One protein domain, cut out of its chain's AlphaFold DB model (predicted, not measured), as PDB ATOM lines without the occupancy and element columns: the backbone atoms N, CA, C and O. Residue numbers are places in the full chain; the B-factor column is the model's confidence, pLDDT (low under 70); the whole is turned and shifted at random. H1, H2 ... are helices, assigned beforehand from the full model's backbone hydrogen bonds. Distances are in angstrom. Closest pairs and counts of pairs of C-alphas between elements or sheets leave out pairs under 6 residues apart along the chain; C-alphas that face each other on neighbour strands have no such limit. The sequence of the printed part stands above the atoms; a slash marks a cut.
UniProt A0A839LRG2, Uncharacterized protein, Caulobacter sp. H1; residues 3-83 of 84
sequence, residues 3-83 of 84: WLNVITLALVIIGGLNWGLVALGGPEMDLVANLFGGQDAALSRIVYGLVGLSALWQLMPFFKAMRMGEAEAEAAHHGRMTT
ATOM      1  N   TRP A   3     189.694 152.175  56.332       75.94
ATOM      2  CA  TRP A   3     188.955 151.462  57.376       75.94
ATOM      3  C   TRP A   3     189.237 151.979  58.787       75.94
ATOM      4  O   TRP A   3     188.301 152.167  59.552       75.94
ATOM      5  N   LEU A   4     190.499 152.288  59.103       76.88
ATOM      6  CA  LEU A   4     190.863 152.846  60.406       76.88
ATOM      7  C   LEU A   4     190.147 154.183  60.652       76.88
ATOM      8  O   LEU A   4     189.545 154.354  61.700       76.88
ATOM      9  N   ASN A   5     190.130 155.071  59.648       75.69
ATOM     10  CA  ASN A   5     189.451 156.367  59.735       75.69
ATOM     11  C   ASN A   5     187.937 156.226  59.931       75.69
ATOM     12  O   ASN A   5     187.342 157.040  60.628       75.69
ATOM     13  N   VAL A   6     187.312 155.223  59.305       80.25
ATOM     14  CA  VAL A   6     185.874 154.951  59.461       80.25
ATOM     15  C   VAL A   6     185.577 154.444  60.869       80.25
ATOM     16  O   VAL A   6     184.633 154.915  61.493       80.25
ATOM     17  N   ILE A   7     186.401 153.530  61.388       82.19
ATOM     18  CA  ILE A   7     186.244 152.980  62.740       82.19
ATOM     19  C   ILE A   7     186.427 154.080  63.790       82.19
ATOM     20  O   ILE A   7     185.584 154.230  64.670       82.19
ATOM     21  N   THR A   8     187.482 154.887  63.682       78.25
ATOM     22  CA  THR A   8     187.720 155.991  64.618       78.25
ATOM     23  C   THR A   8     186.631 157.056  64.522       78.25
ATOM     24  O   THR A   8     186.173 157.537  65.552       78.25
ATOM     25  N   LEU A   9     186.142 157.382  63.318       76.88
ATOM     26  CA  LEU A   9     185.024 158.312  63.143       76.88
ATOM     27  C   LEU A   9     183.741 157.781  63.793       76.88
ATOM     28  O   LEU A   9     183.069 158.523  64.502       76.88
ATOM     29  N   ALA A  10     183.424 156.502  63.590       80.69
ATOM     30  CA  ALA A  10     182.271 155.867  64.215       80.69
ATOM     31  C   ALA A  10     182.378 155.901  65.747       80.69
ATOM     32  O   ALA A  10     181.423 156.290  66.410       80.69
ATOM     33  N   LEU A  11     183.547 155.579  66.310       81.44
ATOM     34  CA  LEU A  11     183.787 155.631  67.758       81.44
ATOM     35  C   LEU A  11     183.663 157.053  68.322       81.44
ATOM     36  O   LEU A  11     183.088 157.233  69.393       81.44
ATOM     37  N   VAL A  12     184.136 158.068  67.594       83.00
ATOM     38  CA  VAL A  12     183.972 159.480  67.977       83.00
ATOM     39  C   VAL A  12     182.508 159.901  67.951       83.00
ATOM     40  O   VAL A  12     182.058 160.557  68.885       83.00
ATOM     41  N   ILE A  13     181.752 159.508  66.922       80.62
ATOM     42  CA  ILE A  13     180.317 159.805  66.829       80.62
ATOM     43  C   ILE A  13     179.564 159.131  67.980       80.62
ATOM     44  O   ILE A  13     178.792 159.794  68.663       80.62
ATOM     45  N   ILE A  14     179.820 157.845  68.240       83.88
ATOM     46  CA  ILE A  14     179.198 157.101  69.345       83.88
ATOM     47  C   ILE A  14     179.523 157.767  70.689       83.88
ATOM     48  O   ILE A  14     178.632 157.993  71.505       83.88
ATOM     49  N   GLY A  15     180.786 158.141  70.896       82.00
ATOM     50  CA  GLY A  15     181.231 158.859  72.085       82.00
ATOM     51  C   GLY A  15     180.573 160.218  72.271       82.00
ATOM     52  O   GLY A  15     180.095 160.526  73.360       82.00
ATOM     53  N   GLY A  16     180.532 161.018  71.205       79.75
ATOM     54  CA  GLY A  16     179.912 162.340  71.200       79.75
ATOM     55  C   GLY A  16     178.403 162.277  71.418       79.75
ATOM     56  O   GLY A  16     177.866 163.113  72.137       79.75
ATOM     57  N   LEU A  17     177.724 161.262  70.874       79.06
ATOM     58  CA  LEU A  17     176.306 161.022  71.140       79.06
ATOM     59  C   LEU A  17     176.068 160.625  72.603       79.06
ATOM     60  O   LEU A  17     175.174 161.188  73.225       79.06
ATOM     61  N   ASN A  18     176.883 159.730  73.181       81.00
ATOM     62  CA  ASN A  18     176.762 159.359  74.598       81.00
ATOM     63  C   ASN A  18     176.968 160.572  75.515       81.00
ATOM     64  O   ASN A  18     176.125 160.868  76.354       81.00
ATOM     65  N   TRP A  19     178.054 161.322  75.311       78.44
ATOM     66  CA  TRP A  19     178.331 162.530  76.090       78.44
ATOM     67  C   TRP A  19     177.309 163.645  75.852       78.44
ATOM     68  O   TRP A  19     176.985 164.372  76.786       78.44
ATOM     69  N   GLY A  20     176.763 163.769  74.641       78.19
ATOM     70  CA  GLY A  20     175.686 164.710  74.335       78.19
ATOM     71  C   GLY A  20     174.403 164.388  75.099       78.19
ATOM     72  O   GLY A  20     173.770 165.289  75.639       78.19
ATOM     73  N   LEU A  21     174.050 163.107  75.217       73.25
ATOM     74  CA  LEU A  21     172.913 162.660  76.024       73.25
ATOM     75  C   LEU A  21     173.143 162.903  77.522       73.25
ATOM     76  O   LEU A  21     172.251 163.423  78.189       73.25
ATOM     77  N   VAL A  22     174.349 162.622  78.024       76.69
ATOM     78  CA  VAL A  22     174.748 162.933  79.410       76.69
ATOM     79  C   VAL A  22     174.703 164.441  79.689       76.69
ATOM     80  O   VAL A  22     174.253 164.865  80.749       76.69
ATOM     81  N   ALA A  23     175.124 165.281  78.740       72.31
ATOM     82  CA  ALA A  23     175.067 166.735  78.890       72.31
ATOM     83  C   ALA A  23     173.628 167.282  78.857       72.31
ATOM     84  O   ALA A  23     173.335 168.268  79.529       72.31
ATOM     85  N   LEU A  24     172.735 166.655  78.082       73.75
ATOM     86  CA  LEU A  24     171.343 167.087  77.929       73.75
ATOM     87  C   LEU A  24     170.417 166.599  79.049       73.75
ATOM     88  O   LEU A  24     169.435 167.277  79.338       73.75
ATOM     89  N   GLY A  25     170.702 165.455  79.675       65.88
ATOM     90  CA  GLY A  25     169.834 164.904  80.721       65.88
ATOM     91  C   GLY A  25     170.545 164.284  81.919       65.88
ATOM     92  O   GLY A  25     169.946 163.502  82.652       65.88
ATOM     93  N   GLY A  26     171.791 164.687  82.161       68.38
ATOM     94  CA  GLY A  26     172.523 164.404  83.389       68.38
ATOM     95  C   GLY A  26     173.290 163.075  83.393       68.38
ATOM     96  O   GLY A  26     173.225 162.295  82.442       68.38
ATOM     97  N   PRO A  27     174.030 162.801  84.483       66.75
ATOM     98  CA  PRO A  27     174.868 161.606  84.629       66.75
ATOM     99  C   PRO A  27     174.080 160.285  84.612       66.75
ATOM    100  O   PRO A  27     174.644 159.245  84.293       66.75
ATOM    101  N   GLU A  28     172.771 160.317  84.881       69.44
ATOM    102  CA  GLU A  28     171.882 159.148  84.775       69.44
ATOM    103  C   GLU A  28     171.648 158.688  83.319       69.44
ATOM    104  O   GLU A  28     171.304 157.529  83.077       69.44
ATOM    105  N   MET A  29     171.810 159.587  82.339       69.12
ATOM    106  CA  MET A  29     171.589 159.313  80.911       69.12
ATOM    107  C   MET A  29     172.811 158.718  80.201       69.12
ATOM    108  O   MET A  29     172.843 158.645  78.969       69.12
ATOM    109  N   ASP A  30     173.809 158.258  80.953       77.50
ATOM    110  CA  ASP A  30     174.950 157.548  80.394       77.50
ATOM    111  C   ASP A  30     174.531 156.137  79.949       77.50
ATOM    112  O   ASP A  30     174.414 155.201  80.743       77.50
ATOM    113  N   LEU A  31     174.280 155.988  78.647       72.06
ATOM    114  CA  LEU A  31     173.853 154.728  78.038       72.06
ATOM    115  C   LEU A  31     174.917 153.641  78.182       72.06
ATOM    116  O   LEU A  31     174.576 152.471  78.341       72.06
ATOM    117  N   VAL A  32     176.199 154.014  78.133       74.88
ATOM    118  CA  VAL A  32     177.307 153.069  78.297       74.88
ATOM    119  C   VAL A  32     177.341 152.575  79.742       74.88
ATOM    120  O   VAL A  32     177.355 151.365  79.965       74.88
ATOM    121  N   ALA A  33     177.260 153.471  80.726       79.38
ATOM    122  CA  ALA A  33     177.203 153.068  82.128       79.38
ATOM    123  C   ALA A  33     175.957 152.212  82.420       79.38
ATOM    124  O   ALA A  33     176.073 151.162  83.051       79.38
ATOM    125  N   ASN A  34     174.787 152.595  81.905       77.50
ATOM    126  CA  ASN A  34     173.545 151.847  82.113       77.50
ATOM    127  C   ASN A  34     173.562 150.458  81.461       77.50
ATOM    128  O   ASN A  34     173.004 149.518  82.023       77.50
ATOM    129  N   LEU A  35     174.214 150.297  80.305       76.88
ATOM    130  CA  LEU A  35     174.276 149.011  79.606       76.88
ATOM    131  C   LEU A  35     175.323 148.055  80.198       76.88
ATOM    132  O   LEU A  35     175.121 146.843  80.188       76.88
ATOM    133  N   PHE A  36     176.434 148.583  80.717       77.62
ATOM    134  CA  PHE A  36     177.563 147.780  81.202       77.62
ATOM    135  C   PHE A  36     177.636 147.639  82.733       77.62
ATOM    136  O   PHE A  36     178.592 147.055  83.245       77.62
ATOM    137  N   GLY A  37     176.618 148.104  83.464       71.25
ATOM    138  CA  GLY A  37     176.486 147.874  84.908       71.25
ATOM    139  C   GLY A  37     177.157 148.928  85.794       71.25
ATOM    140  O   GLY A  37     177.513 148.635  86.931       71.25
ATOM    141  N   GLY A  38     177.337 150.143  85.280       76.88
ATOM    142  CA  GLY A  38     177.805 151.317  86.013       76.88
ATOM    143  C   GLY A  38     179.019 151.997  85.376       76.88
ATOM    144  O   GLY A  38     179.743 151.418  84.562       76.88
ATOM    145  N   GLN A  39     179.268 153.245  85.782       69.88
ATOM    146  CA  GLN A  39     180.423 154.035  85.332       69.88
ATOM    147  C   GLN A  39     181.759 153.415  85.793       69.88
ATOM    148  O   GLN A  39     182.773 153.517  85.101       69.88
ATOM    149  N   ASP A  40     181.744 152.712  86.929       72.56
ATOM    150  CA  ASP A  40     182.910 152.025  87.497       72.56
ATOM    151  C   ASP A  40     183.148 150.620  86.931       72.56
ATOM    152  O   ASP A  40     184.176 150.000  87.221       72.56
ATOM    153  N   ALA A  41     182.241 150.111  86.090       80.81
ATOM    154  CA  ALA A  41     182.443 148.827  85.443       80.81
ATOM    155  C   ALA A  41     183.686 148.881  84.536       80.81
ATOM    156  O   ALA A  41     183.881 149.807  83.743       80.81
ATOM    157  N   ALA A  42     184.535 147.853  84.633       76.94
ATOM    158  CA  ALA A  42     185.776 147.774  83.862       76.94
ATOM    159  C   ALA A  42     185.526 147.869  82.343       76.94
ATOM    160  O   ALA A  42     186.312 148.489  81.629       76.94
ATOM    161  N   LEU A  43     184.405 147.322  81.860       75.12
ATOM    162  CA  LEU A  43     183.984 147.425  80.461       75.12
ATOM    163  C   LEU A  43     183.638 148.864  80.048       75.12
ATOM    164  O   LEU A  43     184.138 149.313  79.018       75.12
ATOM    165  N   SER A  44     182.871 149.609  80.852       79.75
ATOM    166  CA  SER A  44     182.545 151.022  80.583       79.75
ATOM    167  C   SER A  44     183.814 151.860  80.437       79.75
ATOM    168  O   SER A  44     183.974 152.612  79.477       79.75
ATOM    169  N   ARG A  45     184.783 151.652  81.337       75.38
ATOM    170  CA  ARG A  45     186.084 152.337  81.307       75.38
ATOM    171  C   ARG A  45     186.879 152.046  80.038       75.38
ATOM    172  O   ARG A  45     187.473 152.962  79.472       75.38
ATOM    173  N   ILE A  46     186.870 150.796  79.576       80.88
ATOM    174  CA  ILE A  46     187.515 150.412  78.315       80.88
ATOM    175  C   ILE A  46     186.835 151.125  77.141       80.88
ATOM    176  O   ILE A  46     187.527 151.695  76.301       80.88
ATOM    177  N   VAL A  47     185.498 151.157  77.103       82.00
ATOM    178  CA  VAL A  47     184.739 151.843  76.043       82.00
ATOM    179  C   VAL A  47     185.062 153.337  76.017       82.00
ATOM    180  O   VAL A  47     185.414 153.856  74.959       82.00
ATOM    181  N   TYR A  48     185.035 154.025  77.162       78.25
ATOM    182  CA  TYR A  48     185.395 155.446  77.218       78.25
ATOM    183  C   TYR A  48     186.851 155.697  76.821       78.25
ATOM    184  O   TYR A  48     187.133 156.662  76.109       78.25
ATOM    185  N   GLY A  49     187.773 154.816  77.220       79.50
ATOM    186  CA  GLY A  49     189.173 154.882  76.806       79.50
ATOM    187  C   GLY A  49     189.342 154.764  75.289       79.50
ATOM    188  O   GLY A  49     190.052 155.566  74.683       79.50
ATOM    189  N   LEU A  50     188.645 153.818  74.651       81.19
ATOM    190  CA  LEU A  50     188.669 153.627  73.195       81.19
ATOM    191  C   LEU A  50     188.032 154.799  72.440       81.19
ATOM    192  O   LEU A  50     188.556 155.225  71.408       81.19
ATOM    193  N   VAL A  51     186.933 155.345  72.963       83.62
ATOM    194  CA  VAL A  51     186.279 156.545  72.430       83.62
ATOM    195  C   VAL A  51     187.220 157.751  72.495       83.62
ATOM    196  O   VAL A  51     187.435 158.415  71.479       83.62
ATOM    197  N   GLY A  52     187.832 158.008  73.656       77.44
ATOM    198  CA  GLY A  52     188.774 159.112  73.841       77.44
ATOM    199  C   GLY A  52     190.011 158.975  72.951       77.44
ATOM    200  O   GLY A  52     190.409 159.931  72.286       77.44
ATOM    201  N   LEU A  53     190.574 157.769  72.851       79.62
ATOM    202  CA  LEU A  53     191.718 157.496  71.978       79.62
ATOM    203  C   LEU A  53     191.373 157.695  70.495       79.62
ATOM    204  O   LEU A  53     192.173 158.243  69.737       79.62
ATOM    205  N   SER A  54     190.163 157.309  70.090       75.81
ATOM    206  CA  SER A  54     189.669 157.531  68.728       75.81
ATOM    207  C   SER A  54     189.498 159.016  68.418       75.81
ATOM    208  O   SER A  54     189.854 159.448  67.323       75.81
ATOM    209  N   ALA A  55     189.029 159.814  69.383       77.00
ATOM    210  CA  ALA A  55     188.935 161.267  69.244       77.00
ATOM    211  C   ALA A  55     190.308 161.914  69.050       77.00
ATOM    212  O   ALA A  55     190.478 162.719  68.135       77.00
ATOM    213  N   LEU A  56     191.307 161.505  69.837       77.50
ATOM    214  CA  LEU A  56     192.684 161.979  69.681       77.50
ATOM    215  C   LEU A  56     193.267 161.609  68.312       77.50
ATOM    216  O   LEU A  56     193.913 162.437  67.668       77.50
ATOM    217  N   TRP A  57     193.000 160.390  67.834       77.81
ATOM    218  CA  TRP A  57     193.453 159.954  66.516       77.81
ATOM    219  C   TRP A  57     192.820 160.770  65.384       77.81
ATOM    220  O   TRP A  57     193.501 161.102  64.414       77.81
ATOM    221  N   GLN A  58     191.543 161.141  65.521       76.94
ATOM    222  CA  GLN A  58     190.813 161.945  64.535       76.94
ATOM    223  C   GLN A  58     191.143 163.441  64.593       76.94
ATOM    224  O   GLN A  58     190.978 164.150  63.598       76.94
ATOM    225  N   LEU A  59     191.673 163.916  65.720       76.38
ATOM    226  CA  LEU A  59     192.118 165.294  65.897       76.38
ATOM    227  C   LEU A  59     193.284 165.642  64.955       76.38
ATOM    228  O   LEU A  59     193.310 166.719  64.364       76.38
ATOM    229  N   MET A  60     194.230 164.715  64.762       73.62
ATOM    230  CA  MET A  60     195.386 164.899  63.873       73.62
ATOM    231  C   MET A  60     195.003 165.208  62.410       73.62
ATOM    232  O   MET A  60     195.467 166.222  61.877       73.62
ATOM    233  N   PRO A  61     194.171 164.395  61.723       72.06
ATOM    234  CA  PRO A  61     193.723 164.712  60.372       72.06
ATOM    235  C   PRO A  61     192.798 165.932  60.332       72.06
ATOM    236  O   PRO A  61     192.855 166.664  59.349       72.06
ATOM    237  N   PHE A  62     192.007 166.196  61.379       73.75
ATOM    238  CA  PHE A  62     191.177 167.403  61.461       73.75
ATOM    239  C   PHE A  62     192.026 168.684  61.463       73.75
ATOM    240  O   PHE A  62     191.823 169.556  60.621       73.75
ATOM    241  N   PHE A  63     193.050 168.770  62.319       74.31
ATOM    242  CA  PHE A  63     193.975 169.910  62.325       74.31
ATOM    243  C   PHE A  63     194.773 170.032  61.025       74.31
ATOM    244  O   PHE A  63     195.030 171.140  60.551       74.31
ATOM    245  N   LYS A  64     195.143 168.905  60.409       70.25
ATOM    246  CA  LYS A  64     195.801 168.909  59.098       70.25
ATOM    247  C   LYS A  64     194.880 169.441  57.994       70.25
ATOM    248  O   LYS A  64     195.339 170.216  57.160       70.25
ATOM    249  N   ALA A  65     193.606 169.050  57.996       71.81
ATOM    250  CA  ALA A  65     192.608 169.521  57.038       71.81
ATOM    251  C   ALA A  65     192.316 171.022  57.209       71.81
ATOM    252  O   ALA A  65     192.271 171.743  56.217       71.81
ATOM    253  N   MET A  66     192.217 171.506  58.451       70.69
ATOM    254  CA  MET A  66     192.055 172.936  58.745       70.69
ATOM    255  C   MET A  66     193.213 173.775  58.176       70.69
ATOM    256  O   MET A  66     192.972 174.759  57.485       70.69
ATOM    257  N   ARG A  67     194.466 173.334  58.362       68.69
ATOM    258  CA  ARG A  67     195.653 174.023  57.810       68.69
ATOM    259  C   ARG A  67     195.720 174.009  56.279       68.69
ATOM    260  O   ARG A  67     196.285 174.924  55.689       68.69
ATOM    261  N   MET A  68     195.184 172.975  55.624       66.94
ATOM    262  CA  MET A  68     195.093 172.934  54.156       66.94
ATOM    263  C   MET A  68     194.081 173.950  53.621       66.94
ATOM    264  O   MET A  68     194.370 174.602  52.624       66.94
ATOM    265  N   GLY A  69     192.949 174.137  54.309       63.97
ATOM    266  CA  GLY A  69     191.966 175.161  53.943       63.97
ATOM    267  C   GLY A  69     192.535 176.582  54.004       63.97
ATOM    268  O   GLY A  69     192.274 177.386  53.113       63.97
ATOM    269  N   GLU A  70     193.369 176.878  55.004       64.31
ATOM    270  CA  GLU A  70     194.074 178.164  55.115       64.31
ATOM    271  C   GLU A  70     195.110 178.348  53.994       64.31
ATOM    272  O   GLU A  70     195.148 179.401  53.359       64.31
ATOM    273  N   ALA A  71     195.895 177.310  53.686       66.44
ATOM    274  CA  ALA A  71     196.918 177.365  52.641       66.44
ATOM    275  C   ALA A  71     196.334 177.544  51.223       66.44
ATOM    276  O   ALA A  71     196.885 178.293  50.415       66.44
ATOM    277  N   GLU A  72     195.211 176.889  50.906       68.44
ATOM    278  CA  GLU A  72     194.510 177.088  49.628       68.44
ATOM    279  C   GLU A  72     193.851 178.471  49.545       68.44
ATOM    280  O   GLU A  72     193.914 179.121  48.497       68.44
ATOM    281  N   ALA A  73     193.261 178.951  50.645       66.44
ATOM    282  CA  ALA A  73     192.680 180.289  50.709       66.44
ATOM    283  C   ALA A  73     193.744 181.381  50.506       66.44
ATOM    284  O   ALA A  73     193.508 182.336  49.763       66.44
ATOM    285  N   GLU A  74     194.932 181.220  51.094       69.75
ATOM    286  CA  GLU A  74     196.055 182.150  50.952       69.75
ATOM    287  C   GLU A  74     196.643 182.136  49.529       69.75
ATOM    288  O   GLU A  74     196.831 183.196  48.923       69.75
ATOM    289  N   ALA A  75     196.828 180.954  48.930       73.19
ATOM    290  CA  ALA A  75     197.288 180.819  47.545       73.19
ATOM    291  C   ALA A  75     196.299 181.435  46.532       73.19
ATOM    292  O   ALA A  75     196.705 182.129  45.593       73.19
ATOM    293  N   ALA A  76     194.994 181.245  46.746       72.44
ATOM    294  CA  ALA A  76     193.946 181.832  45.914       72.44
ATOM    295  C   ALA A  76     193.839 183.361  46.067       72.44
ATOM    296  O   ALA A  76     193.394 184.040  45.136       72.44
ATOM    297  N   HIS A  77     194.230 183.912  47.221       67.19
ATOM    298  CA  HIS A  77     194.272 185.355  47.452       67.19
ATOM    299  C   HIS A  77     195.502 185.999  46.793       67.19
ATOM    300  O   HIS A  77     195.387 187.077  46.206       67.19
ATOM    301  N   HIS A  78     196.653 185.319  46.819       66.19
ATOM    302  CA  HIS A  78     197.891 185.800  46.201       66.19
ATOM    303  C   HIS A  78     197.807 185.803  44.666       66.19
ATOM    304  O   HIS A  78     198.147 186.801  44.034       66.19
ATOM    305  N   GLY A  79     197.254 184.750  44.050       69.06
ATOM    306  CA  GLY A  79     197.096 184.681  42.587       69.06
ATOM    307  C   GLY A  79     196.197 185.780  41.994       69.06
ATOM    308  O   GLY A  79     196.362 186.171  40.839       69.06
ATOM    309  N   ARG A  80     195.273 186.342  42.786       66.31
ATOM    310  CA  ARG A  80     194.433 187.476  42.356       66.31
ATOM    311  C   ARG A  80     195.143 188.826  42.448       66.31
ATOM    312  O   ARG A  80     194.722 189.754  41.764       66.31
ATOM    313  N   MET A  81     196.194 188.945  43.261       62.78
ATOM    314  CA  MET A  81     196.995 190.171  43.368       62.78
ATOM    315  C   MET A  81     198.082 190.253  42.294       62.78
ATOM    316  O   MET A  81     198.412 191.351  41.869       62.78
ATOM    317  N   THR A  82     198.600 189.119  41.810       62.78
ATOM    318  CA  THR A  82     199.633 189.098  40.756       62.78
ATOM    319  C   THR A  82     199.082 189.269  39.338       62.78
ATOM    320  O   THR A  82     199.849 189.506  38.412       62.78
ATOM    321  N   THR A  83     197.763 189.135  39.157       62.66
ATOM    322  CA  THR A  83     197.085 189.235  37.849       62.66
ATOM    323  C   THR A  83     196.461 190.624  37.616       62.66
ATOM    324  O   THR A  83     195.583 190.774  36.768       62.66
TER     325      THR A  83
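What this domain is: This is residues 3 to 83 of the 84 residues of an uncharacterized protein of Caulobacter sp. H1 (UniProt A0A839LRG2). Helix H1 crosses the much longer helix H3 as a lopsided X, and the short helix H2 packs on H3 near its first residues, on the chain's way from H1 to H3. Beyond the crossing H3 runs on as a long arm, and residues 62 to 83 stick out free. The printed part has 81 residues with three named helices, in the order H1, H2, H3, and no named strand; the class is all helix. The whole is extended, with a radius of gyration of the C-alphas of 19.1 A and spans of 66 by 28 by 16 A, the arm making the length.

How they stand to each other: Start with H1, residues 3 to 25, which touches H3, residues 42 to 81, through residues 5 to 15 and 48 to 58 alone. Their closest C-alphas, of Thr 8 and Ser 54, are 4.8 A apart, and their lines are only just about perpendicular, at 72 degrees. Next look at H2, residues 31 to 36: it is close to H1 but not clearly touching, with the closest C-alphas, of Asn 18 and Leu 31, 6.5 A apart. H2 and H3 form a helical hairpin, running opposite ways at a shallow tilt of 35.0 degrees, only just short of steep. They touch, H3 with residues 43 to 47 alone; the closest C-alphas, of Ala 33 and Ser 44, are 5.9 A apart. In H1 and H2 every O i to N i+4 pair is within hydrogen-bond range; in H3, 32 of 36 are.

Where its parts are: Find C-alpha 3 at (188.955, 151.462, 57.376); from there H1 runs 33.0 A to C-alpha 25. H2 covers 8.5 A from Leu 31 to Phe 36. H3 begins at C-alpha 42, (185.776, 147.774, 83.862), and runs 59.7 A to C-alpha 81 at (196.995, 190.171, 43.368).

The domain as a whole: The two C-alphas farthest apart, of Gly 37 and Thr 83, are 66.0 A apart. The printed part has no cut, and both links are tight. Look for pLDDT under 70 at residues 25 to 29, 39, 67 to 74 and 77 to 83; the mean of the printed part is 74.5.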